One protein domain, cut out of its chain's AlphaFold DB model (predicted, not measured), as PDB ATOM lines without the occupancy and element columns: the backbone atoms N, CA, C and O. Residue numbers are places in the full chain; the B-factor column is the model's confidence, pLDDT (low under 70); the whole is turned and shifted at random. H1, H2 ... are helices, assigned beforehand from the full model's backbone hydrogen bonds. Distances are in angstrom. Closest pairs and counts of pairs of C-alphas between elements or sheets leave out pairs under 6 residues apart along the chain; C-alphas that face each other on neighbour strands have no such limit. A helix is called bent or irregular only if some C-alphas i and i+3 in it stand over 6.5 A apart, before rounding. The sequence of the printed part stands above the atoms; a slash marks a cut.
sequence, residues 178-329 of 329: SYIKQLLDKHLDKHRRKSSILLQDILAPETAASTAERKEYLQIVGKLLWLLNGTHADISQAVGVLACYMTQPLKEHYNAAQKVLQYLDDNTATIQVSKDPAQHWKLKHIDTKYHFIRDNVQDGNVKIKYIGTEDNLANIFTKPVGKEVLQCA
ATOM      1  N   SER A 178     132.671 141.756  96.251       88.06
ATOM      2  CA  SER A 178     131.489 141.371  97.039       88.06
ATOM      3  C   SER A 178     131.857 141.025  98.483       88.06
ATOM      4  O   SER A 178     131.175 141.458  99.410       88.06
ATOM      5  N   TYR A 179     132.962 140.305  98.673       91.81
ATOM      6  CA  TYR A 179     133.485 139.957  99.988       91.81
ATOM      7  C   TYR A 179     133.915 141.201 100.769       91.81
ATOM      8  O   TYR A 179     133.549 141.347 101.934       91.81
ATOM      9  N   ILE A 180     134.637 142.123 100.121       90.12
ATOM     10  CA  ILE A 180     135.057 143.394 100.730       90.12
ATOM     11  C   ILE A 180     133.830 144.186 101.177       90.12
ATOM     12  O   ILE A 180     133.757 144.571 102.337       90.12
ATOM     13  N   LYS A 181     132.812 144.340 100.320       88.88
ATOM     14  CA  LYS A 181     131.561 145.025 100.694       88.88
ATOM     15  C   LYS A 181     130.904 144.409 101.930       88.88
ATOM     16  O   LYS A 181     130.599 145.128 102.872       88.88
ATOM     17  N   GLN A 182     130.764 143.082 101.981       91.56
ATOM     18  CA  GLN A 182     130.195 142.389 103.148       91.56
ATOM     19  C   GLN A 182     131.056 142.530 104.415       91.56
ATOM     20  O   GLN A 182     130.531 142.557 105.530       91.56
ATOM     21  N   LEU A 183     132.383 142.570 104.268       92.12
ATOM     22  CA  LEU A 183     133.319 142.825 105.362       92.12
ATOM     23  C   LEU A 183     133.131 144.245 105.910       92.12
ATOM     24  O   LEU A 183     132.971 144.395 107.120       92.12
ATOM     25  N   LEU A 184     133.093 145.248 105.033       90.31
ATOM     26  CA  LEU A 184     132.916 146.651 105.400       90.31
ATOM     27  C   LEU A 184     131.539 146.906 106.014       90.31
ATOM     28  O   LEU A 184     131.458 147.463 107.100       90.31
ATOM     29  N   ASP A 185     130.457 146.432 105.397       89.75
ATOM     30  CA  ASP A 185     129.101 146.650 105.915       89.75
ATOM     31  C   ASP A 185     128.890 146.059 107.311       89.75
ATOM     32  O   ASP A 185     128.108 146.592 108.096       89.75
ATOM     33  N   LYS A 186     129.591 144.965 107.629       92.81
ATOM     34  CA  LYS A 186     129.480 144.307 108.930       92.81
ATOM     35  C   LYS A 186     130.360 144.934 110.007       92.81
ATOM     36  O   LYS A 186     129.940 144.962 111.158       92.81
ATOM     37  N   HIS A 187     131.579 145.334 109.654       92.94
ATOM     38  CA  HIS A 187     132.640 145.585 110.635       92.94
ATOM     39  C   HIS A 187     133.236 146.990 110.565       92.94
ATOM     40  O   HIS A 187     133.937 147.380 111.490       92.94
ATOM     41  N   LEU A 188     133.013 147.757 109.494       89.06
ATOM     42  CA  LEU A 188     133.538 149.118 109.400       89.06
ATOM     43  C   LEU A 188     132.731 150.061 110.297       89.06
ATOM     44  O   LEU A 188     131.543 150.301 110.070       89.06
ATOM     45  N   ASP A 189     133.406 150.684 111.257       85.44
ATOM     46  CA  ASP A 189     132.843 151.792 112.022       85.44
ATOM     47  C   ASP A 189     132.819 153.075 111.171       85.44
ATOM     48  O   ASP A 189     133.798 153.826 111.092       85.44
ATOM     49  N   LYS A 190     131.669 153.335 110.536       75.06
ATOM     50  CA  LYS A 190     131.430 154.500 109.662       75.06
ATOM     51  C   LYS A 190     131.443 155.841 110.409       75.06
ATOM     52  O   LYS A 190     131.534 156.888 109.769       75.06
ATOM     53  N   HIS A 191     131.360 155.844 111.742       70.19
ATOM     54  CA  HIS A 191     131.384 157.069 112.549       70.19
ATOM     55  C   HIS A 191     132.805 157.517 112.912       70.19
ATOM     56  O   HIS A 191     133.007 158.636 113.399       70.19
ATOM     57  N   ARG A 192     133.810 156.678 112.649       65.69
ATOM     58  CA  ARG A 192     135.213 156.984 112.916       65.69
ATOM     59  C   ARG A 192     135.749 158.023 111.926       65.69
ATOM     60  O   ARG A 192     135.617 157.882 110.713       65.69
ATOM     61  N   ARG A 193     136.426 159.060 112.437       58.06
ATOM     62  CA  ARG A 193     137.141 160.035 111.590       58.06
ATOM     63  C   ARG A 193     138.215 159.313 110.769       58.06
ATOM     64  O   ARG A 193     138.999 158.554 111.339       58.06
ATOM     65  N   LYS A 194     138.274 159.582 109.458       55.88
ATOM     66  CA  LYS A 194     139.377 159.134 108.593       55.88
ATOM     67  C   LYS A 194     140.685 159.689 109.164       55.88
ATOM     68  O   LYS A 194     140.833 160.905 109.264       55.88
ATOM     69  N   SER A 195     141.607 158.821 109.575       50.41
ATOM     70  CA  SER A 195     142.932 159.228 110.056       50.41
ATOM     71  C   SER A 195     144.014 158.547 109.232       50.41
ATOM     72  O   SER A 195     144.049 157.317 109.172       50.41
ATOM     73  N   SER A 196     144.932 159.324 108.673       48.06
ATOM     74  CA  SER A 196     146.220 158.847 108.180       48.06
ATOM     75  C   SER A 196     147.098 158.517 109.385       48.06
ATOM     76  O   SER A 196     147.737 159.392 109.955       48.06
ATOM     77  N   ILE A 197     147.082 157.262 109.821       44.62
ATOM     78  CA  ILE A 197     148.072 156.763 110.777       44.62
ATOM     79  C   ILE A 197     148.887 155.719 110.037       44.62
ATOM     80  O   ILE A 197     148.317 154.787 109.463       44.62
ATOM     81  N   LEU A 198     150.205 155.906 110.029       49.25
ATOM     82  CA  LEU A 198     151.113 154.915 109.490       49.25
ATOM     83  C   LEU A 198     151.025 153.693 110.398       49.25
ATOM     84  O   LEU A 198     150.992 153.791 111.622       49.25
ATOM     85  N   LEU A 199     150.974 152.512 109.800       50.50
ATOM     86  CA  LEU A 199     150.868 151.252 110.533       50.50
ATOM     87  C   LEU A 199     152.027 151.034 111.537       50.50
ATOM     88  O   LEU A 199     151.921 150.238 112.465       50.50
ATOM     89  N   GLN A 200     153.123 151.773 111.358       50.97
ATOM     90  CA  GLN A 200     154.305 151.796 112.218       50.97
ATOM     91  C   GLN A 200     154.039 152.462 113.585       50.97
ATOM     92  O   GLN A 200     154.786 152.226 114.529       50.97
ATOM     93  N   ASP A 201     152.936 153.205 113.731       52.12
ATOM     94  CA  ASP A 201     152.579 153.941 114.953       52.12
ATOM     95  C   ASP A 201     151.731 153.112 115.947       52.12
ATOM     96  O   ASP A 201     151.211 153.646 116.924       52.12
ATOM     97  N   ILE A 202     151.550 151.800 115.721       55.62
ATOM     98  CA  ILE A 202     150.722 150.907 116.572       55.62
ATOM     99  C   ILE A 202     151.392 150.606 117.939       55.62
ATOM    100  O   ILE A 202     150.801 149.964 118.803       55.62
ATOM    101  N   LEU A 203     152.614 151.090 118.175       54.50
ATOM    102  CA  LEU A 203     153.497 150.608 119.245       54.50
ATOM    103  C   LEU A 203     153.407 151.339 120.599       54.50
ATOM    104  O   LEU A 203     154.185 151.005 121.489       54.50
ATOM    105  N   ALA A 204     152.495 152.294 120.803       55.75
ATOM    106  CA  ALA A 204     152.333 152.941 122.113       55.75
ATOM    107  C   ALA A 204     151.118 152.358 122.873       55.75
ATOM    108  O   ALA A 204     149.983 152.589 122.455       55.75
ATOM    109  N   PRO A 205     151.322 151.579 123.955       57.22
ATOM    110  CA  PRO A 205     150.241 150.903 124.668       57.22
ATOM    111  C   PRO A 205     149.593 151.812 125.716       57.22
ATOM    112  O   PRO A 205     150.296 152.348 126.570       57.22
ATOM    113  N   GLU A 206     148.259 151.899 125.735       63.59
ATOM    114  CA  GLU A 206     147.553 152.525 126.864       63.59
ATOM    115  C   GLU A 206     146.364 151.700 127.393       63.59
ATOM    116  O   GLU A 206     146.112 151.748 128.598       63.59
ATOM    117  N   THR A 207     145.657 150.887 126.581       75.31
ATOM    118  CA  THR A 207     144.448 150.178 127.069       75.31
ATOM    119  C   THR A 207     144.177 148.785 126.471       75.31
ATOM    120  O   THR A 207     144.216 148.563 125.262       75.31
ATOM    121  N   ALA A 208     143.818 147.821 127.330       79.38
ATOM    122  CA  ALA A 208     143.343 146.503 126.897       79.38
ATOM    123  C   ALA A 208     142.000 146.606 126.149       79.38
ATOM    124  O   ALA A 208     141.126 147.378 126.547       79.38
ATOM    125  N   ALA A 209     141.817 145.806 125.092       79.38
ATOM    126  CA  ALA A 209     140.539 145.737 124.388       79.38
ATOM    127  C   ALA A 209     139.470 145.052 125.253       79.38
ATOM    128  O   ALA A 209     139.748 144.093 125.980       79.38
ATOM    129  N   SER A 210     138.221 145.499 125.129       85.69
ATOM    130  CA  SER A 210     137.073 144.817 125.726       85.69
ATOM    131  C   SER A 210     136.850 143.427 125.109       85.69
ATOM    132  O   SER A 210     137.307 143.124 124.005       85.69
ATOM    133  N   THR A 211     136.087 142.561 125.786       87.62
ATOM    134  CA  THR A 211     135.732 141.223 125.272       87.62
ATOM    135  C   THR A 211     135.036 141.291 123.905       87.62
ATOM    136  O   THR A 211     135.277 140.441 123.045       87.62
ATOM    137  N   ALA A 212     134.187 142.304 123.693       89.00
ATOM    138  CA  ALA A 212     133.492 142.519 122.426       89.00
ATOM    139  C   ALA A 212     134.472 142.917 121.310       89.00
ATOM    140  O   ALA A 212     134.510 142.247 120.279       89.00
ATOM    141  N   GLU A 213     135.325 143.918 121.558       89.25
ATOM    142  CA  GLU A 213     136.356 144.361 120.607       89.25
ATOM    143  C   GLU A 213     137.340 143.234 120.280       89.25
ATOM    144  O   GLU A 213     137.697 143.057 119.122       89.25
ATOM    145  N   ARG A 214     137.735 142.406 121.257       91.00
ATOM    146  CA  ARG A 214     138.591 141.232 121.014       91.00
ATOM    147  C   ARG A 214     137.931 140.237 120.063       91.00
ATOM    148  O   ARG A 214     138.580 139.742 119.143       91.00
ATOM    149  N   LYS A 215     136.651 139.919 120.278       93.56
ATOM    150  CA  LYS A 215     135.911 138.985 119.417       93.56
ATOM    151  C   LYS A 215     135.791 139.527 117.994       93.56
ATOM    152  O   LYS A 215     135.991 138.778 117.041       93.56
ATOM    153  N   GLU A 216     135.460 140.804 117.856       94.56
ATOM    154  CA  GLU A 216     135.325 141.466 116.560       94.56
ATOM    155  C   GLU A 216     136.675 141.598 115.847       94.56
ATOM    156  O   GLU A 216     136.785 141.237 114.679       94.56
ATOM    157  N   TYR A 217     137.730 141.980 116.569       94.31
ATOM    158  CA  TYR A 217     139.105 142.028 116.074       94.31
ATOM    159  C   TYR A 217     139.536 140.706 115.440       94.31
ATOM    160  O   TYR A 217     139.990 140.690 114.299       94.31
ATOM    161  N   LEU A 218     139.338 139.586 116.142       95.31
ATOM    162  CA  LEU A 218     139.667 138.256 115.627       95.31
ATOM    163  C   LEU A 218     138.902 137.929 114.337       95.31
ATOM    164  O   LEU A 218     139.469 137.348 113.412       95.31
ATOM    165  N   GLN A 219     137.631 138.329 114.251       96.06
ATOM    166  CA  GLN A 219     136.836 138.154 113.033       96.06
ATOM    167  C   GLN A 219     137.348 139.027 111.886       96.06
ATOM    168  O   GLN A 219     137.421 138.546 110.757       96.06
ATOM    169  N   ILE A 220     137.690 140.291 112.152       95.75
ATOM    170  CA  ILE A 220     138.228 141.210 111.146       95.75
ATOM    171  C   ILE A 220     139.565 140.684 110.626       95.75
ATOM    172  O   ILE A 220     139.706 140.495 109.422       95.75
ATOM    173  N   VAL A 221     140.517 140.379 111.514       95.25
ATOM    174  CA  VAL A 221     141.853 139.895 111.132       95.25
ATOM    175  C   VAL A 221     141.765 138.586 110.350       95.25
ATOM    176  O   VAL A 221     142.404 138.469 109.308       95.25
ATOM    177  N   GLY A 222     140.914 137.637 110.760       95.50
ATOM    178  CA  GLY A 222     140.696 136.400 110.001       95.50
ATOM    179  C   GLY A 222     140.172 136.647 108.580       95.50
ATOM    180  O   GLY A 222     140.650 136.042 107.623       95.50
ATOM    181  N   LYS A 223     139.233 137.587 108.415       95.25
ATOM    182  CA  LYS A 223     138.714 137.973 107.093       95.25
ATOM    183  C   LYS A 223     139.734 138.743 106.250       95.25
ATOM    184  O   LYS A 223     139.791 138.566 105.036       95.25
ATOM    185  N   LEU A 224     140.557 139.577 106.879       93.75
ATOM    186  CA  LEU A 224     141.645 140.290 106.211       93.75
ATOM    187  C   LEU A 224     142.752 139.334 105.753       93.75
ATOM    188  O   LEU A 224     143.276 139.513 104.662       93.75
ATOM    189  N   LEU A 225     143.062 138.289 106.527       94.00
ATOM    190  CA  LEU A 225     143.984 137.225 106.114       94.00
ATOM    191  C   LEU A 225     143.469 136.471 104.879       94.00
ATOM    192  O   LEU A 225     144.264 136.085 104.024       94.00
ATOM    193  N   TRP A 226     142.154 136.284 104.745       93.25
ATOM    194  CA  TRP A 226     141.570 135.715 103.529       93.25
ATOM    195  C   TRP A 226     141.773 136.628 102.312       93.25
ATOM    196  O   TRP A 226     142.277 136.177 101.286       93.25
ATOM    197  N   LEU A 227     141.458 137.923 102.445       91.50
ATOM    198  CA  LEU A 227     141.672 138.917 101.382       91.50
ATOM    199  C   LEU A 227     143.143 139.053 100.987       91.50
ATOM    200  O   LEU A 227     143.456 139.129  99.802       91.50
ATOM    201  N   LEU A 228     144.034 139.044 101.978       90.06
ATOM    202  CA  LEU A 228     145.481 139.075 101.801       90.06
ATOM    203  C   LEU A 228     145.972 137.937 100.898       90.06
ATOM    204  O   LEU A 228     146.735 138.151  99.954       90.06
ATOM    205  N   ASN A 229     145.558 136.709 101.219       87.56
ATOM    206  CA  ASN A 229     145.989 135.518 100.492       87.56
ATOM    207  C   ASN A 229     145.320 135.399  99.117       87.56
ATOM    208  O   ASN A 229     145.907 134.806  98.214       87.56
ATOM    209  N   GLY A 230     144.127 135.977  98.957       87.12
ATOM    210  CA  GLY A 230     143.406 136.073  97.693       87.12
ATOM    211  C   GLY A 230     143.955 137.175  96.790       87.12
ATOM    212  O   GLY A 230     144.833 136.920  95.962       87.12
ATOM    213  N   THR A 231     143.433 138.397  96.923       87.81
ATOM    214  CA  THR A 231     143.646 139.478  95.942       87.81
ATOM    215  C   THR A 231     144.384 140.714  96.463       87.81
ATOM    216  O   THR A 231     144.824 141.515  95.647       87.81
ATOM    217  N   HIS A 232     144.549 140.886  97.778       83.69
ATOM    218  CA  HIS A 232     145.088 142.116  98.379       83.69
ATOM    219  C   HIS A 232     146.451 141.913  99.053       83.69
ATOM    220  O   HIS A 232     146.586 141.955 100.274       83.69
ATOM    221  N   ALA A 233     147.500 141.687  98.261       85.00
ATOM    222  CA  ALA A 233     148.863 141.579  98.798       85.00
ATOM    223  C   ALA A 233     149.391 142.910  99.383       85.00
ATOM    224  O   ALA A 233     150.292 142.914 100.223       85.00
ATOM    225  N   ASP A 234     148.807 144.035  98.976       79.88
ATOM    226  CA  ASP A 234     149.105 145.397  99.424       79.88
ATOM    227  C   ASP A 234     148.862 145.613 100.928       79.88
ATOM    228  O   ASP A 234     149.594 146.368 101.568       79.88
ATOM    229  N   ILE A 235     147.918 144.882 101.535       85.06
ATOM    230  CA  ILE A 235     147.660 144.945 102.986       85.06
ATOM    231  C   ILE A 235     148.523 143.966 103.804       85.06
ATOM    232  O   ILE A 235     148.337 143.851 105.015       85.06
ATOM    233  N   SER A 236     149.472 143.257 103.185       84.75
ATOM    234  CA  SER A 236     150.291 142.211 103.832       84.75
ATOM    235  C   SER A 236     151.006 142.661 105.090       84.75
ATOM    236  O   SER A 236     150.872 142.024 106.135       84.75
ATOM    237  N   GLN A 237     151.715 143.783 105.018       83.19
ATOM    238  CA  GLN A 237     152.419 144.334 106.169       83.19
ATOM    239  C   GLN A 237     151.439 144.681 107.297       83.19
ATOM    240  O   GLN A 237     151.681 144.354 108.459       83.19
ATOM    241  N   ALA A 238     150.305 145.291 106.939       84.25
ATOM    242  CA  ALA A 238     149.249 145.681 107.862       84.25
ATOM    243  C   ALA A 238     148.675 144.500 108.632       84.25
ATOM    244  O   ALA A 238     148.708 144.451 109.861       84.25
ATOM    245  N   VAL A 239     148.173 143.529 107.885       88.88
ATOM    246  CA  VAL A 239     147.501 142.356 108.432       88.88
ATOM    247  C   VAL A 239     148.488 141.448 109.158       88.88
ATOM    248  O   VAL A 239     148.132 140.890 110.192       88.88
ATOM    249  N   GLY A 240     149.733 141.351 108.681       88.56
ATOM    250  CA  GLY A 240     150.793 140.576 109.327       88.56
ATOM    251  C   GLY A 240     151.081 141.045 110.753       88.56
ATOM    252  O   GLY A 240     151.095 140.231 111.672       88.56
ATOM    253  N   VAL A 241     151.221 142.360 110.967       87.31
ATOM    254  CA  VAL A 241     151.418 142.922 112.316       87.31
ATOM    255  C   VAL A 241     150.196 142.666 113.198       87.31
ATOM    256  O   VAL A 241     150.347 142.236 114.336       87.31
ATOM    257  N   LEU A 242     148.981 142.876 112.681       89.44
ATOM    258  CA  LEU A 242     147.748 142.627 113.437       89.44
ATOM    259  C   LEU A 242     147.608 141.147 113.844       89.44
ATOM    260  O   LEU A 242     147.202 140.838 114.970       89.44
ATOM    261  N   ALA A 243     147.990 140.219 112.966       91.19
ATOM    262  CA  ALA A 243     147.948 138.787 113.248       91.19
ATOM    263  C   ALA A 243     148.816 138.398 114.461       91.19
ATOM    264  O   ALA A 243     148.407 137.546 115.251       91.19
ATOM    265  N   CYS A 244     149.946 139.081 114.690       89.12
ATOM    266  CA  CYS A 244     150.808 138.849 115.857       89.12
ATOM    267  C   CYS A 244     150.112 139.115 117.206       89.12
ATOM    268  O   CYS A 244     150.526 138.568 118.227       89.12
ATOM    269  N   TYR A 245     149.034 139.907 117.227       88.81
ATOM    270  CA  TYR A 245     148.317 140.298 118.449       88.81
ATOM    271  C   TYR A 245     146.957 139.602 118.622       88.81
ATOM    272  O   TYR A 245     146.128 140.042 119.416       88.81
ATOM    273  N   MET A 246     146.698 138.494 117.916       88.88
ATOM    274  CA  MET A 246     145.434 137.749 118.040       88.88
ATOM    275  C   MET A 246     145.218 137.132 119.434       88.88
ATOM    276  O   MET A 246     144.082 137.030 119.899       88.88
ATOM    277  N   THR A 247     146.284 136.756 120.145       87.50
ATOM    278  CA  THR A 247     146.153 136.142 121.478       87.50
ATOM    279  C   THR A 247     145.598 137.130 122.502       87.50
ATOM    280  O   THR A 247     144.669 136.790 123.240       87.50
ATOM    281  N   GLN A 248     146.113 138.363 122.520       86.00
ATOM    282  CA  GLN A 248     145.726 139.409 123.469       86.00
ATOM    283  C   GLN A 248     145.737 140.792 122.792       86.00
ATOM    284  O   GLN A 248     146.688 141.557 122.962       86.00
ATOM    285  N   PRO A 249     144.696 141.131 122.011       86.75
ATOM    286  CA  PRO A 249     144.642 142.417 121.333       86.75
ATOM    287  C   PRO A 249     144.366 143.558 122.317       86.75
ATOM    288  O   PRO A 249     143.502 143.473 123.191       86.75
ATOM    289  N   LEU A 250     145.102 144.648 122.137       87.25
ATOM    290  CA  LEU A 250     144.834 145.960 122.745       87.25
ATOM    291  C   LEU A 250     143.846 146.782 121.905       87.25
ATOM    292  O   LEU A 250     143.611 146.479 120.730       87.25
ATOM    293  N   LYS A 251     143.289 147.844 122.490       85.12
ATOM    294  CA  LYS A 251     142.323 148.722 121.813       85.12
ATOM    295  C   LYS A 251     142.919 149.383 120.568       85.12
ATOM    296  O   LYS A 251     142.243 149.569 119.558       85.12
ATOM    297  N   GLU A 252     144.204 149.697 120.607       83.62
ATOM    298  CA  GLU A 252     144.957 150.297 119.512       83.62
ATOM    299  C   GLU A 252     145.074 149.342 118.314       83.62
ATOM    300  O   GLU A 252     144.965 149.784 117.169       83.62
ATOM    301  N   HIS A 253     145.171 148.029 118.554       87.12
ATOM    302  CA  HIS A 253     145.146 147.016 117.493       87.12
ATOM    303  C   HIS A 253     143.776 146.937 116.824       87.12
ATOM    304  O   HIS A 253     143.687 146.908 115.596       87.12
ATOM    305  N   TYR A 254     142.695 146.980 117.608       89.00
ATOM    306  CA  TYR A 254     141.340 147.077 117.060       89.00
ATOM    307  C   TYR A 254     141.163 148.346 116.215       89.00
ATOM    308  O   TYR A 254     140.688 148.293 115.079       89.00
ATOM    309  N   ASN A 255     141.645 149.484 116.718       85.94
ATOM    310  CA  ASN A 255     141.648 150.746 115.984       85.94
ATOM    311  C   ASN A 255     142.458 150.670 114.681       85.94
ATOM    312  O   ASN A 255     142.082 151.297 113.692       85.94
ATOM    313  N   ALA A 256     143.571 149.939 114.669       85.19
ATOM    314  CA  ALA A 256     144.381 149.728 113.478       85.19
ATOM    315  C   ALA A 256     143.691 148.808 112.461       85.19
ATOM    316  O   ALA A 256     143.675 149.133 111.276       85.19
ATOM    317  N   ALA A 257     143.031 147.735 112.907       89.69
ATOM    318  CA  ALA A 257     142.196 146.898 112.046       89.69
ATOM    319  C   ALA A 257     141.080 147.715 111.364       89.69
ATOM    320  O   ALA A 257     140.890 147.601 110.154       89.69
ATOM    321  N   GLN A 258     140.420 148.619 112.098       88.50
ATOM    322  CA  GLN A 258     139.431 149.552 111.536       88.50
ATOM    323  C   GLN A 258     140.016 150.460 110.443       88.50
ATOM    324  O   GLN A 258     139.341 150.755 109.462       88.50
ATOM    325  N   LYS A 259     141.281 150.881 110.555       83.62
ATOM    326  CA  LYS A 259     141.939 151.672 109.501       83.62
ATOM    327  C   LYS A 259     142.215 150.852 108.245       83.62
ATOM    328  O   LYS A 259     142.066 151.381 107.151       83.62
ATOM    329  N   VAL A 260     142.580 149.576 108.386       86.00
ATOM    330  CA  VAL A 260     142.722 148.679 107.224       86.00
ATOM    331  C   VAL A 260     141.378 148.522 106.512       86.00
ATOM    332  O   VAL A 260     141.327 148.578 105.288       86.00
ATOM    333  N   LEU A 261     140.273 148.419 107.257       88.00
ATOM    334  CA  LEU A 261     138.931 148.438 106.666       88.00
ATOM    335  C   LEU A 261     138.637 149.761 105.946       88.00
ATOM    336  O   LEU A 261     138.161 149.737 104.819       88.00
ATOM    337  N   GLN A 262     138.975 150.908 106.540       82.44
ATOM    338  CA  GLN A 262     138.823 152.212 105.877       82.44
ATOM    339  C   GLN A 262     139.651 152.329 104.593       82.44
ATOM    340  O   GLN A 262     139.214 152.970 103.644       82.44
ATOM    341  N   TYR A 263     140.837 151.721 104.557       80.75
ATOM    342  CA  TYR A 263     141.662 151.668 103.356       80.75
ATOM    343  C   TYR A 263     140.979 150.866 102.236       80.75
ATOM    344  O   TYR A 263     140.942 151.315 101.095       80.75
ATOM    345  N   LEU A 264     140.365 149.727 102.574       80.31
ATOM    346  CA  LEU A 264     139.609 148.895 101.626       80.31
ATOM    347  C   LEU A 264     138.281 149.530 101.159       80.31
ATOM    348  O   LEU A 264     137.668 149.031 100.217       80.31
ATOM    349  N   ASP A 265     137.826 150.601 101.815       78.81
ATOM    350  CA  ASP A 265     136.573 151.315 101.522       78.81
ATOM    351  C   ASP A 265     136.702 152.372 100.392       78.81
ATOM    352  O   ASP A 265     135.690 152.877  99.901       78.81
ATOM    353  N   ASP A 266     137.910 152.711  99.913       63.41
ATOM    354  CA  ASP A 266     138.106 153.746  98.870       63.41
ATOM    355  C   ASP A 266     138.240 153.113  97.469       63.41
ATOM    356  O   ASP A 266     139.032 152.205  97.252       63.41
ATOM    357  N   ASN A 267     137.435 153.451  96.458       53.97
ATOM    358  CA  ASN A 267     137.177 154.755  95.835       53.97
ATOM    359  C   ASN A 267     135.686 155.001  95.543       53.97
ATOM    360  O   ASN A 267     135.340 155.901  94.783       53.97
ATOM    361  N   THR A 268     134.781 154.220  96.135       47.94
ATOM    362  CA  THR A 268     133.338 154.287  95.842       47.94
ATOM    363  C   THR A 268     132.743 155.652  96.186       47.94
ATOM    364  O   THR A 268     131.965 156.193  95.402       47.94
ATOM    365  N   ALA A 269     133.167 156.250  97.306       46.19
ATOM    366  CA  ALA A 269     132.785 157.610  97.680       46.19
ATOM    367  C   ALA A 269     133.351 158.648  96.696       46.19
ATOM    368  O   ALA A 269     132.628 159.545  96.277       46.19
ATOM    369  N   THR A 270     134.606 158.490  96.265       42.28
ATOM    370  CA  THR A 270     135.253 159.340  95.250       42.28
ATOM    371  C   THR A 270     134.569 159.217  93.876       42.28
ATOM    372  O   THR A 270     134.356 160.221  93.205       42.28
ATOM    373  N   ILE A 271     134.134 158.012  93.490       47.50
ATOM    374  CA  ILE A 271     133.374 157.718  92.262       47.50
ATOM    375  C   ILE A 271     131.938 158.260  92.344       47.50
ATOM    376  O   ILE A 271     131.390 158.726  91.347       47.50
ATOM    377  N   GLN A 272     131.292 158.194  93.510       46.41
ATOM    378  CA  GLN A 272     129.970 158.792  93.721       46.41
ATOM    379  C   GLN A 272     130.046 160.318  93.698       46.41
ATOM    380  O   GLN A 272     129.233 160.947  93.033       46.41
ATOM    381  N   VAL A 273     131.066 160.904  94.325       46.22
ATOM    382  CA  VAL A 273     131.373 162.338  94.261       46.22
ATOM    383  C   VAL A 273     131.694 162.789  92.833       46.22
ATOM    384  O   VAL A 273     131.267 163.866  92.432       46.22
ATOM    385  N   SER A 274     132.403 161.982  92.035       43.22
ATOM    386  CA  SER A 274     132.667 162.317  90.629       43.22
ATOM    387  C   SER A 274     131.418 162.225  89.745       43.22
ATOM    388  O   SER A 274     131.396 162.801  88.663       43.22
ATOM    389  N   LYS A 275     130.397 161.468  90.173       44.66
ATOM    390  CA  LYS A 275     129.134 161.266  89.440       44.66
ATOM    391  C   LYS A 275     128.017 162.214  89.886       44.66
ATOM    392  O   LYS A 275     127.138 162.497  89.080       44.66
ATOM    393  N   ASP A 276     128.050 162.696  91.127       49.72
ATOM    394  CA  ASP A 276     127.060 163.609  91.702       49.72
ATOM    395  C   ASP A 276     127.744 164.867  92.291       49.72
ATOM    396  O   ASP A 276     128.289 164.828  93.403       49.72
ATOM    397  N   PRO A 277     127.717 166.007  91.572       49.81
ATOM    398  CA  PRO A 277     128.328 167.269  92.002       49.81
ATOM    399  C   PRO A 277     127.727 167.887  93.276       49.81
ATOM    400  O   PRO A 277     128.274 168.864  93.797       49.81
ATOM    401  N   ALA A 278     126.614 167.358  93.801       52.91
ATOM    402  CA  ALA A 278     125.849 167.969  94.890       52.91
ATOM    403  C   ALA A 278     126.615 168.113  96.226       52.91
ATOM    404  O   ALA A 278     126.171 168.842  97.118       52.91
ATOM    405  N   GLN A 279     127.781 167.470  96.388       48.03
ATOM    406  CA  GLN A 279     128.595 167.528  97.614       48.03
ATOM    407  C   GLN A 279     129.936 168.279  97.487       48.03
ATOM    408  O   GLN A 279     130.775 168.169  98.384       48.03
ATOM    409  N   HIS A 280     130.129 169.105  96.445       48.31
ATOM    410  CA  HIS A 280     131.331 169.945  96.252       48.31
ATOM    411  C   HIS A 280     131.783 170.664  97.537       48.31
ATOM    412  O   HIS A 280     132.980 170.729  97.831       48.31
ATOM    413  N   TRP A 281     130.866 171.234  98.323       46.94
ATOM    414  CA  TRP A 281     131.232 172.119  99.436       46.94
ATOM    415  C   TRP A 281     132.063 171.438 100.540       46.94
ATOM    416  O   TRP A 281     132.786 172.132 101.255       46.94
ATOM    417  N   LYS A 282     132.021 170.100 100.646       45.22
ATOM    418  CA  LYS A 282     132.845 169.310 101.581       45.22
ATOM    419  C   LYS A 282     134.262 169.007 101.064       45.22
ATOM    420  O   LYS A 282     135.093 168.540 101.835       45.22
ATOM    421  N   LEU A 283     134.552 169.288  99.791       45.19
ATOM    422  CA  LEU A 283     135.822 168.976  99.110       45.19
ATOM    423  C   LEU A 283     136.694 170.210  98.836       45.19
ATOM    424  O   LEU A 283     137.726 170.098  98.176       45.19
ATOM    425  N   LYS A 284     136.338 171.378  99.395       44.78
ATOM    426  CA  LYS A 284     137.066 172.653  99.218       44.78
ATOM    427  C   LYS A 284     138.580 172.548  99.464       44.78
ATOM    428  O   LYS A 284     139.352 173.284  98.859       44.78
ATOM    429  N   HIS A 285     139.023 171.628 100.319       47.41
ATOM    430  CA  HIS A 285     140.433 171.469 100.684       47.41
ATOM    431  C   HIS A 285     141.335 170.959  99.544       47.41
ATOM    432  O   HIS A 285     142.536 171.220  99.582       47.41
ATOM    433  N   ILE A 286     140.785 170.266  98.537       47.81
ATOM    434  CA  ILE A 286     141.570 169.755  97.399       47.81
ATOM    435  C   ILE A 286     141.835 170.877  96.381       47.81
ATOM    436  O   ILE A 286     142.986 171.072  95.992       47.81
ATOM    437  N   ASP A 287     140.822 171.687  96.053       43.88
ATOM    438  CA  ASP A 287     140.970 172.872  95.186       43.88
ATOM    439  C   ASP A 287     141.889 173.937  95.802       43.88
ATOM    440  O   ASP A 287     142.712 174.543  95.114       43.88
ATOM    441  N   THR A 288     141.819 174.127  97.124       51.12
ATOM    442  CA  THR A 288     142.611 175.162  97.812       51.12
ATOM    443  C   THR A 288     144.118 174.931  97.649       51.12
ATOM    444  O   THR A 288     144.870 175.891  97.531       51.12
ATOM    445  N   LYS A 289     144.595 173.677  97.589       48.41
ATOM    446  CA  LYS A 289     146.040 173.390  97.516       48.41
ATOM    447  C   LYS A 289     146.646 173.685  96.135       48.41
ATOM    448  O   LYS A 289     147.811 174.069  96.066       48.41
ATOM    449  N   TYR A 290     145.861 173.547  95.063       46.62
ATOM    450  CA  TYR A 290     146.293 173.852  93.692       46.62
ATOM    451  C   TYR A 290     146.167 175.344  93.350       46.62
ATOM    452  O   TYR A 290     147.009 175.872  92.623       46.62
ATOM    453  N   HIS A 291     145.176 176.039  93.918       54.19
ATOM    454  CA  HIS A 291     145.001 177.480  93.721       54.19
ATOM    455  C   HIS A 291     145.881 178.335  94.644       54.19
ATOM    456  O   HIS A 291     146.402 179.345  94.191       54.19
ATOM    457  N   PHE A 292     146.199 177.883  95.864       56.97
ATOM    458  CA  PHE A 292     147.002 178.651  96.827       56.97
ATOM    459  C   PHE A 292     148.356 179.126  96.276       56.97
ATOM    460  O   PHE A 292     148.729 180.277  96.482       56.97
ATOM    461  N   ILE A 293     149.104 178.281  95.557       56.22
ATOM    462  CA  ILE A 293     150.399 178.697  94.985       56.22
ATOM    463  C   ILE A 293     150.199 179.693  93.835       56.22
ATOM    464  O   ILE A 293     150.970 180.642  93.711       56.22
ATOM    465  N   ARG A 294     149.160 179.509  93.014       55.84
ATOM    466  CA  ARG A 294     148.845 180.415  91.902       55.84
ATOM    467  C   ARG A 294     148.392 181.786  92.418       55.84
ATOM    468  O   ARG A 294     148.876 182.794  91.909       55.84
ATOM    469  N   ASP A 295     147.560 181.811  93.452       63.88
ATOM    470  CA  ASP A 295     147.030 183.030  94.065       63.88
ATOM    471  C   ASP A 295     148.145 183.808  94.783       63.88
ATOM    472  O   ASP A 295     148.301 185.001  94.565       63.88
ATOM    473  N   ASN A 296     149.051 183.133  95.508       62.72
ATOM    474  CA  ASN A 296     150.221 183.788  96.118       62.72
ATOM    475  C   ASN A 296     151.200 184.394  95.096       62.72
ATOM    476  O   ASN A 296     151.937 185.326  95.425       62.72
ATOM    477  N   VAL A 297     151.239 183.865  93.870       65.69
ATOM    478  CA  VAL A 297     152.048 184.425  92.777       65.69
ATOM    479  C   VAL A 297     151.338 185.608  92.115       65.69
ATOM    480  O   VAL A 297     152.001 186.586  91.774       65.69
ATOM    481  N   GLN A 298     150.009 185.560  91.969       65.44
ATOM    482  CA  GLN A 298     149.209 186.680  91.454       65.44
ATOM    483  C   GLN A 298     149.147 187.860  92.434       65.44
ATOM    484  O   GLN A 298     149.292 189.003  92.007       65.44
ATOM    485  N   ASP A 299     149.046 187.583  93.733       75.19
ATOM    486  CA  ASP A 299     149.028 188.588  94.804       75.19
ATOM    487  C   ASP A 299     150.427 189.164  95.106       75.19
ATOM    488  O   ASP A 299     150.582 190.053  95.942       75.19
ATOM    489  N   GLY A 300     151.473 188.669  94.433       69.25
ATOM    490  CA  GLY A 300     152.845 189.167  94.557       69.25
ATOM    491  C   GLY A 300     153.595 188.717  95.818       69.25
ATOM    492  O   GLY A 300     154.745 189.119  96.009       69.25
ATOM    493  N   ASN A 301     152.991 187.854  96.641       64.12
ATOM    494  CA  ASN A 301     153.591 187.290  97.855       64.12
ATOM    495  C   ASN A 301     154.749 186.326  97.544       64.12
ATOM    496  O   ASN A 301     155.665 186.166  98.351       64.12
ATOM    497  N   VAL A 302     154.736 185.699  96.362       60.69
ATOM    498  CA  VAL A 302     155.788 184.795  95.881       60.69
ATOM    499  C   VAL A 302     156.224 185.204  94.474       60.69
ATOM    500  O   VAL A 302     155.436 185.192  93.533       60.69
ATOM    501  N   LYS A 303     157.512 185.524  94.298       62.25
ATOM    502  CA  LYS A 303     158.110 185.793  92.979       62.25
ATOM    503  C   LYS A 303     158.793 184.541  92.444       62.25
ATOM    504  O   LYS A 303     159.835 184.138  92.954       62.25
ATOM    505  N   ILE A 304     158.239 183.965  91.380       64.19
ATOM    506  CA  ILE A 304     158.885 182.871  90.652       64.19
ATOM    507  C   ILE A 304     160.002 183.460  89.788       64.19
ATOM    508  O   ILE A 304     159.761 184.339  88.961       64.19
ATOM    509  N   LYS A 305     161.230 182.974  89.976       61.19
ATOM    510  CA  LYS A 305     162.366 183.264  89.098       61.19
ATOM    511  C   LYS A 305     162.755 181.997  88.356       61.19
ATOM    512  O   LYS A 305     162.858 180.934  88.960       61.19
ATOM    513  N   TYR A 306     162.984 182.129  87.057       64.06
ATOM    514  CA  TYR A 306     163.613 181.076  86.277       64.06
ATOM    515  C   TYR A 306     165.051 180.875  86.774       64.06
ATOM    516  O   TYR A 306     165.792 181.847  86.920       64.06
ATOM    517  N   ILE A 307     165.419 179.624  87.043       62.09
ATOM    518  CA  ILE A 307     166.780 179.217  87.392       62.09
ATOM    519  C   ILE A 307     167.267 178.331  86.248       62.09
ATOM    520  O   ILE A 307     166.604 177.351  85.899       62.09
ATOM    521  N   GLY A 308     168.394 178.706  85.639       63.44
ATOM    522  CA  GLY A 308     169.008 177.926  84.573       63.44
ATOM    523  C   GLY A 308     169.425 176.543  85.067       63.44
ATOM    524  O   GLY A 308     169.680 176.338  86.251       63.44
ATOM    525  N   THR A 309     169.499 175.572  84.157       56.69
ATOM    526  CA  THR A 309     169.842 174.181  84.493       56.69
ATOM    527  C   THR A 309     171.155 174.063  85.277       56.69
ATOM    528  O   THR A 309     171.252 173.199  86.142       56.69
ATOM    529  N   GLU A 310     172.138 174.924  85.015       60.06
ATOM    530  CA  GLU A 310     173.444 174.887  85.690       60.06
ATOM    531  C   GLU A 310     173.410 175.463  87.117       60.06
ATOM    532  O   GLU A 310     174.210 175.064  87.956       60.06
ATOM    533  N   ASP A 311     172.414 176.298  87.428       60.69
ATOM    534  CA  ASP A 311     172.236 176.946  88.735       60.69
ATOM    535  C   ASP A 311     171.199 176.228  89.623       60.69
ATOM    536  O   ASP A 311     170.948 176.615  90.770       60.69
ATOM    537  N   ASN A 312     170.545 175.185  89.100       64.88
ATOM    538  CA  ASN A 312     169.497 174.465  89.814       64.88
ATOM    539  C   ASN A 312     170.088 173.405  90.756       64.88
ATOM    540  O   ASN A 312     170.297 172.254  90.370       64.88
ATOM    541  N   LEU A 313     170.271 173.779  92.025       62.25
ATOM    542  CA  LEU A 313     170.752 172.901  93.105       62.25
ATOM    543  C   LEU A 313     169.923 171.613  93.286       62.25
ATOM    544  O   LEU A 313     170.441 170.619  93.789       62.25
ATOM    545  N   ALA A 314     168.653 171.593  92.860       59.66
ATOM    546  CA  ALA A 314     167.788 170.415  92.961       59.66
ATOM    547  C   ALA A 314     167.993 169.391  91.828       59.66
ATOM    548  O   ALA A 314     167.422 168.297  91.881       59.66
ATOM    549  N   ASN A 315     168.807 169.698  90.810       58.69
ATOM    550  CA  ASN A 315     169.062 168.774  89.700       58.69
ATOM    551  C   ASN A 315     169.690 167.453  90.160       58.69
ATOM    552  O   ASN A 315     169.362 166.412  89.595       58.69
ATOM    553  N   ILE A 316     170.518 167.468  91.209       57.91
ATOM    554  CA  ILE A 316     171.124 166.248  91.767       57.91
ATOM    555  C   ILE A 316     170.078 165.253  92.299       57.91
ATOM    556  O   ILE A 316     170.325 164.052  92.324       57.91
ATOM    557  N   PHE A 317     168.892 165.739  92.685       49.56
ATOM    558  CA  PHE A 317     167.798 164.927  93.227       49.56
ATOM    559  C   PHE A 317     166.734 164.555  92.191       49.56
ATOM    560  O   PHE A 317     165.834 163.777  92.493       49.56
ATOM    561  N   THR A 318     166.787 165.136  90.991       50.34
ATOM    562  CA  THR A 318     165.701 165.032  90.002       50.34
ATOM    563  C   THR A 318     166.161 164.522  88.641       50.34
ATOM    564  O   THR A 318     165.319 164.164  87.817       50.34
ATOM    565  N   LYS A 319     167.475 164.429  88.399       53.66
ATOM    566  CA  LYS A 319     168.048 163.847  87.182       53.66
ATOM    567  C   LYS A 319     168.950 162.655  87.523       53.66
ATOM    568  O   LYS A 319     169.729 162.745  88.468       53.66
ATOM    569  N   PRO A 320     168.872 161.546  86.768       50.34
ATOM    570  CA  PRO A 320     169.746 160.397  86.975       50.34
ATOM    571  C   PRO A 320     171.203 160.780  86.677       50.34
ATOM    572  O   PRO A 320     171.513 161.268  85.591       50.34
ATOM    573  N   VAL A 321     172.096 160.567  87.646       56.06
ATOM    574  CA  VAL A 321     173.537 160.835  87.523       56.06
ATOM    575  C   VAL A 321     174.256 159.527  87.175       56.06
ATOM    576  O   VAL A 321     174.046 158.508  87.832       56.06
ATOM    577  N   GLY A 322     175.086 159.530  86.127       57.78
ATOM    578  CA  GLY A 322     175.888 158.365  85.735       57.78
ATOM    579  C   GLY A 322     176.987 158.042  86.756       57.78
ATOM    580  O   GLY A 322     177.501 158.940  87.422       57.78
ATOM    581  N   LYS A 323     177.387 156.762  86.851       56.00
ATOM    582  CA  LYS A 323     178.410 156.249  87.796       56.00
ATOM    583  C   LYS A 323     179.775 156.956  87.723       56.00
ATOM    584  O   LYS A 323     180.592 156.786  88.615       56.00
ATOM    585  N   GLU A 324     180.016 157.736  86.678       57.41
ATOM    586  CA  GLU A 324     181.300 158.370  86.358       57.41
ATOM    587  C   GLU A 324     181.545 159.659  87.162       57.41
ATOM    588  O   GLU A 324     182.678 160.116  87.268       57.41
ATOM    589  N   VAL A 325     180.490 160.228  87.768       55.44
ATOM    590  CA  VAL A 325     180.541 161.492  88.532       55.44
ATOM    591  C   VAL A 325     180.626 161.258  90.051       55.44
ATOM    592  O   VAL A 325     180.932 162.177  90.805       55.44
ATOM    593  N   LEU A 326     180.388 160.030  90.525       52.34
ATOM    594  CA  LEU A 326     180.398 159.683  91.949       52.34
ATOM    595  C   LEU A 326     181.484 158.637  92.233       52.34
ATOM    596  O   LEU A 326     181.293 157.453  91.968       52.34
ATOM    597  N   GLN A 327     182.606 159.067  92.811       47.88
ATOM    598  CA  GLN A 327     183.570 158.166  93.448       47.88
ATOM    599  C   GLN A 327     183.295 158.091  94.951       47.88
ATOM    600  O   GLN A 327     183.142 159.108  95.624       47.88
ATOM    601  N   CYS A 328     183.224 156.865  95.463       41.91
ATOM    602  CA  CYS A 328     183.194 156.587  96.893       41.91
ATOM    603  C   CYS A 328     184.633 156.693  97.420       41.91
ATOM    604  O   CYS A 328     185.527 156.077  96.835       41.91
ATOM    605  N   ALA A 329     184.846 157.509  98.456       45.75
ATOM    606  CA  ALA A 329     186.109 157.577  99.190       45.75
ATOM    607  C   ALA A 329     186.200 156.446 100.217       45.75
ATOM    608  O   ALA A 329     185.153 156.160 100.848       45.75
TER     609      ALA A 329
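Overview. This is residues 178 to 329 of the 329 residues of the protein "Reverse transcriptase Ty1/copia-type domain-containing protein" of Ustilago hordei (strain Uh4875-4) (UniProt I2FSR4). Picture a four-helix bundle, H1 to H4, as a head, from which a thin arm of H5, H6 and H7 leads away and then turns through a long link into the short H8 and a loose tail. The helices of the arm and tail, H5 to H8, touch no other helix, and residues 303 to 329, of which 315 to 318 belong to H8, stick out free of the rest. The printed part has 152 residues, with eight named helices, H1 to H8 in order, and no named strand: its class is all helix. It is extended, with a radius of gyration of the C-alphas of 22.9 A and spans of 63 by 57 by 34 A.

Along the chain. Find C-alpha 178 at (131.489, 141.371, 97.039); from there H1 runs to residue 187, 14.3 A. Residues 188 to 210 hold no named element. At C-alpha 211, (135.732, 141.223, 125.272), begins H2, residues 211 to 230, 29.1 A long. Next come H3, residues 233 to 243, 14.7 A, and H4, residues 251 to 264, 20.4 A. Read on through H5, residues 268 to 275, 10.4 A, H6, residues 277 to 282, 10.8 A, and H7, residues 284 to 298, 20.1 A. H8, residues 315 to 318, 5.0 A, ends at C-alpha 318, (165.701, 165.032, 90.002). H3 and H6 are irregular: C-alphas 234 and 237 are 7.6 A apart, C-alphas 278 and 281 8.2 A.

Arrangement. Begin with the bundle of H1, H2, H3 and H4, up and down, each helix running against the one before it. H1 and H2, a hairpin, touch at a shallow tilt of 15 degrees; their closest C-alphas, His 187 and Ile 220, are 7.1 A apart. H2 and H3, also a hairpin, touch closest at C-alphas 228 and 236, 6.1 A. The hairpin of H3 and H4 touches at a shallow tilt of 14 degrees, closest at C-alphas 242 and 253, 6.5 A. H4 touches H2 the same way, closest at C-alphas 217 and 254, 5.6 A, and H1 at C-alphas 184 and 261, 6.4 A. H1 and H3 are apart. H5 and H6 are close but not clearly touching, with C-alphas 273 and 279 6.8 A apart; H6 and H7 meet only through their link; H7 and H8 are apart. Every O i to N i+4 pair is within hydrogen-bond range in H1, H2, H4 and H5; H3 has 5 of 7, H7 7 of 11 and H6 0 of 2, with 2 of 3 O i to N i+3 pairs, and H8 is too short for an i+4 pair.

Size, cuts and confidence. Look for the two C-alphas farthest apart at Thr 211 and Glu 310, 64.2 A. The printed part has no cut and ends at residue 329, the chain's last. The links H1 to H2 and H7 to H8 are long; residues 303 to 329 stand free. Mean pLDDT of the printed part is 70.4, and residues 192 to 206, 266 to 298 and 300 to 329 are under 70.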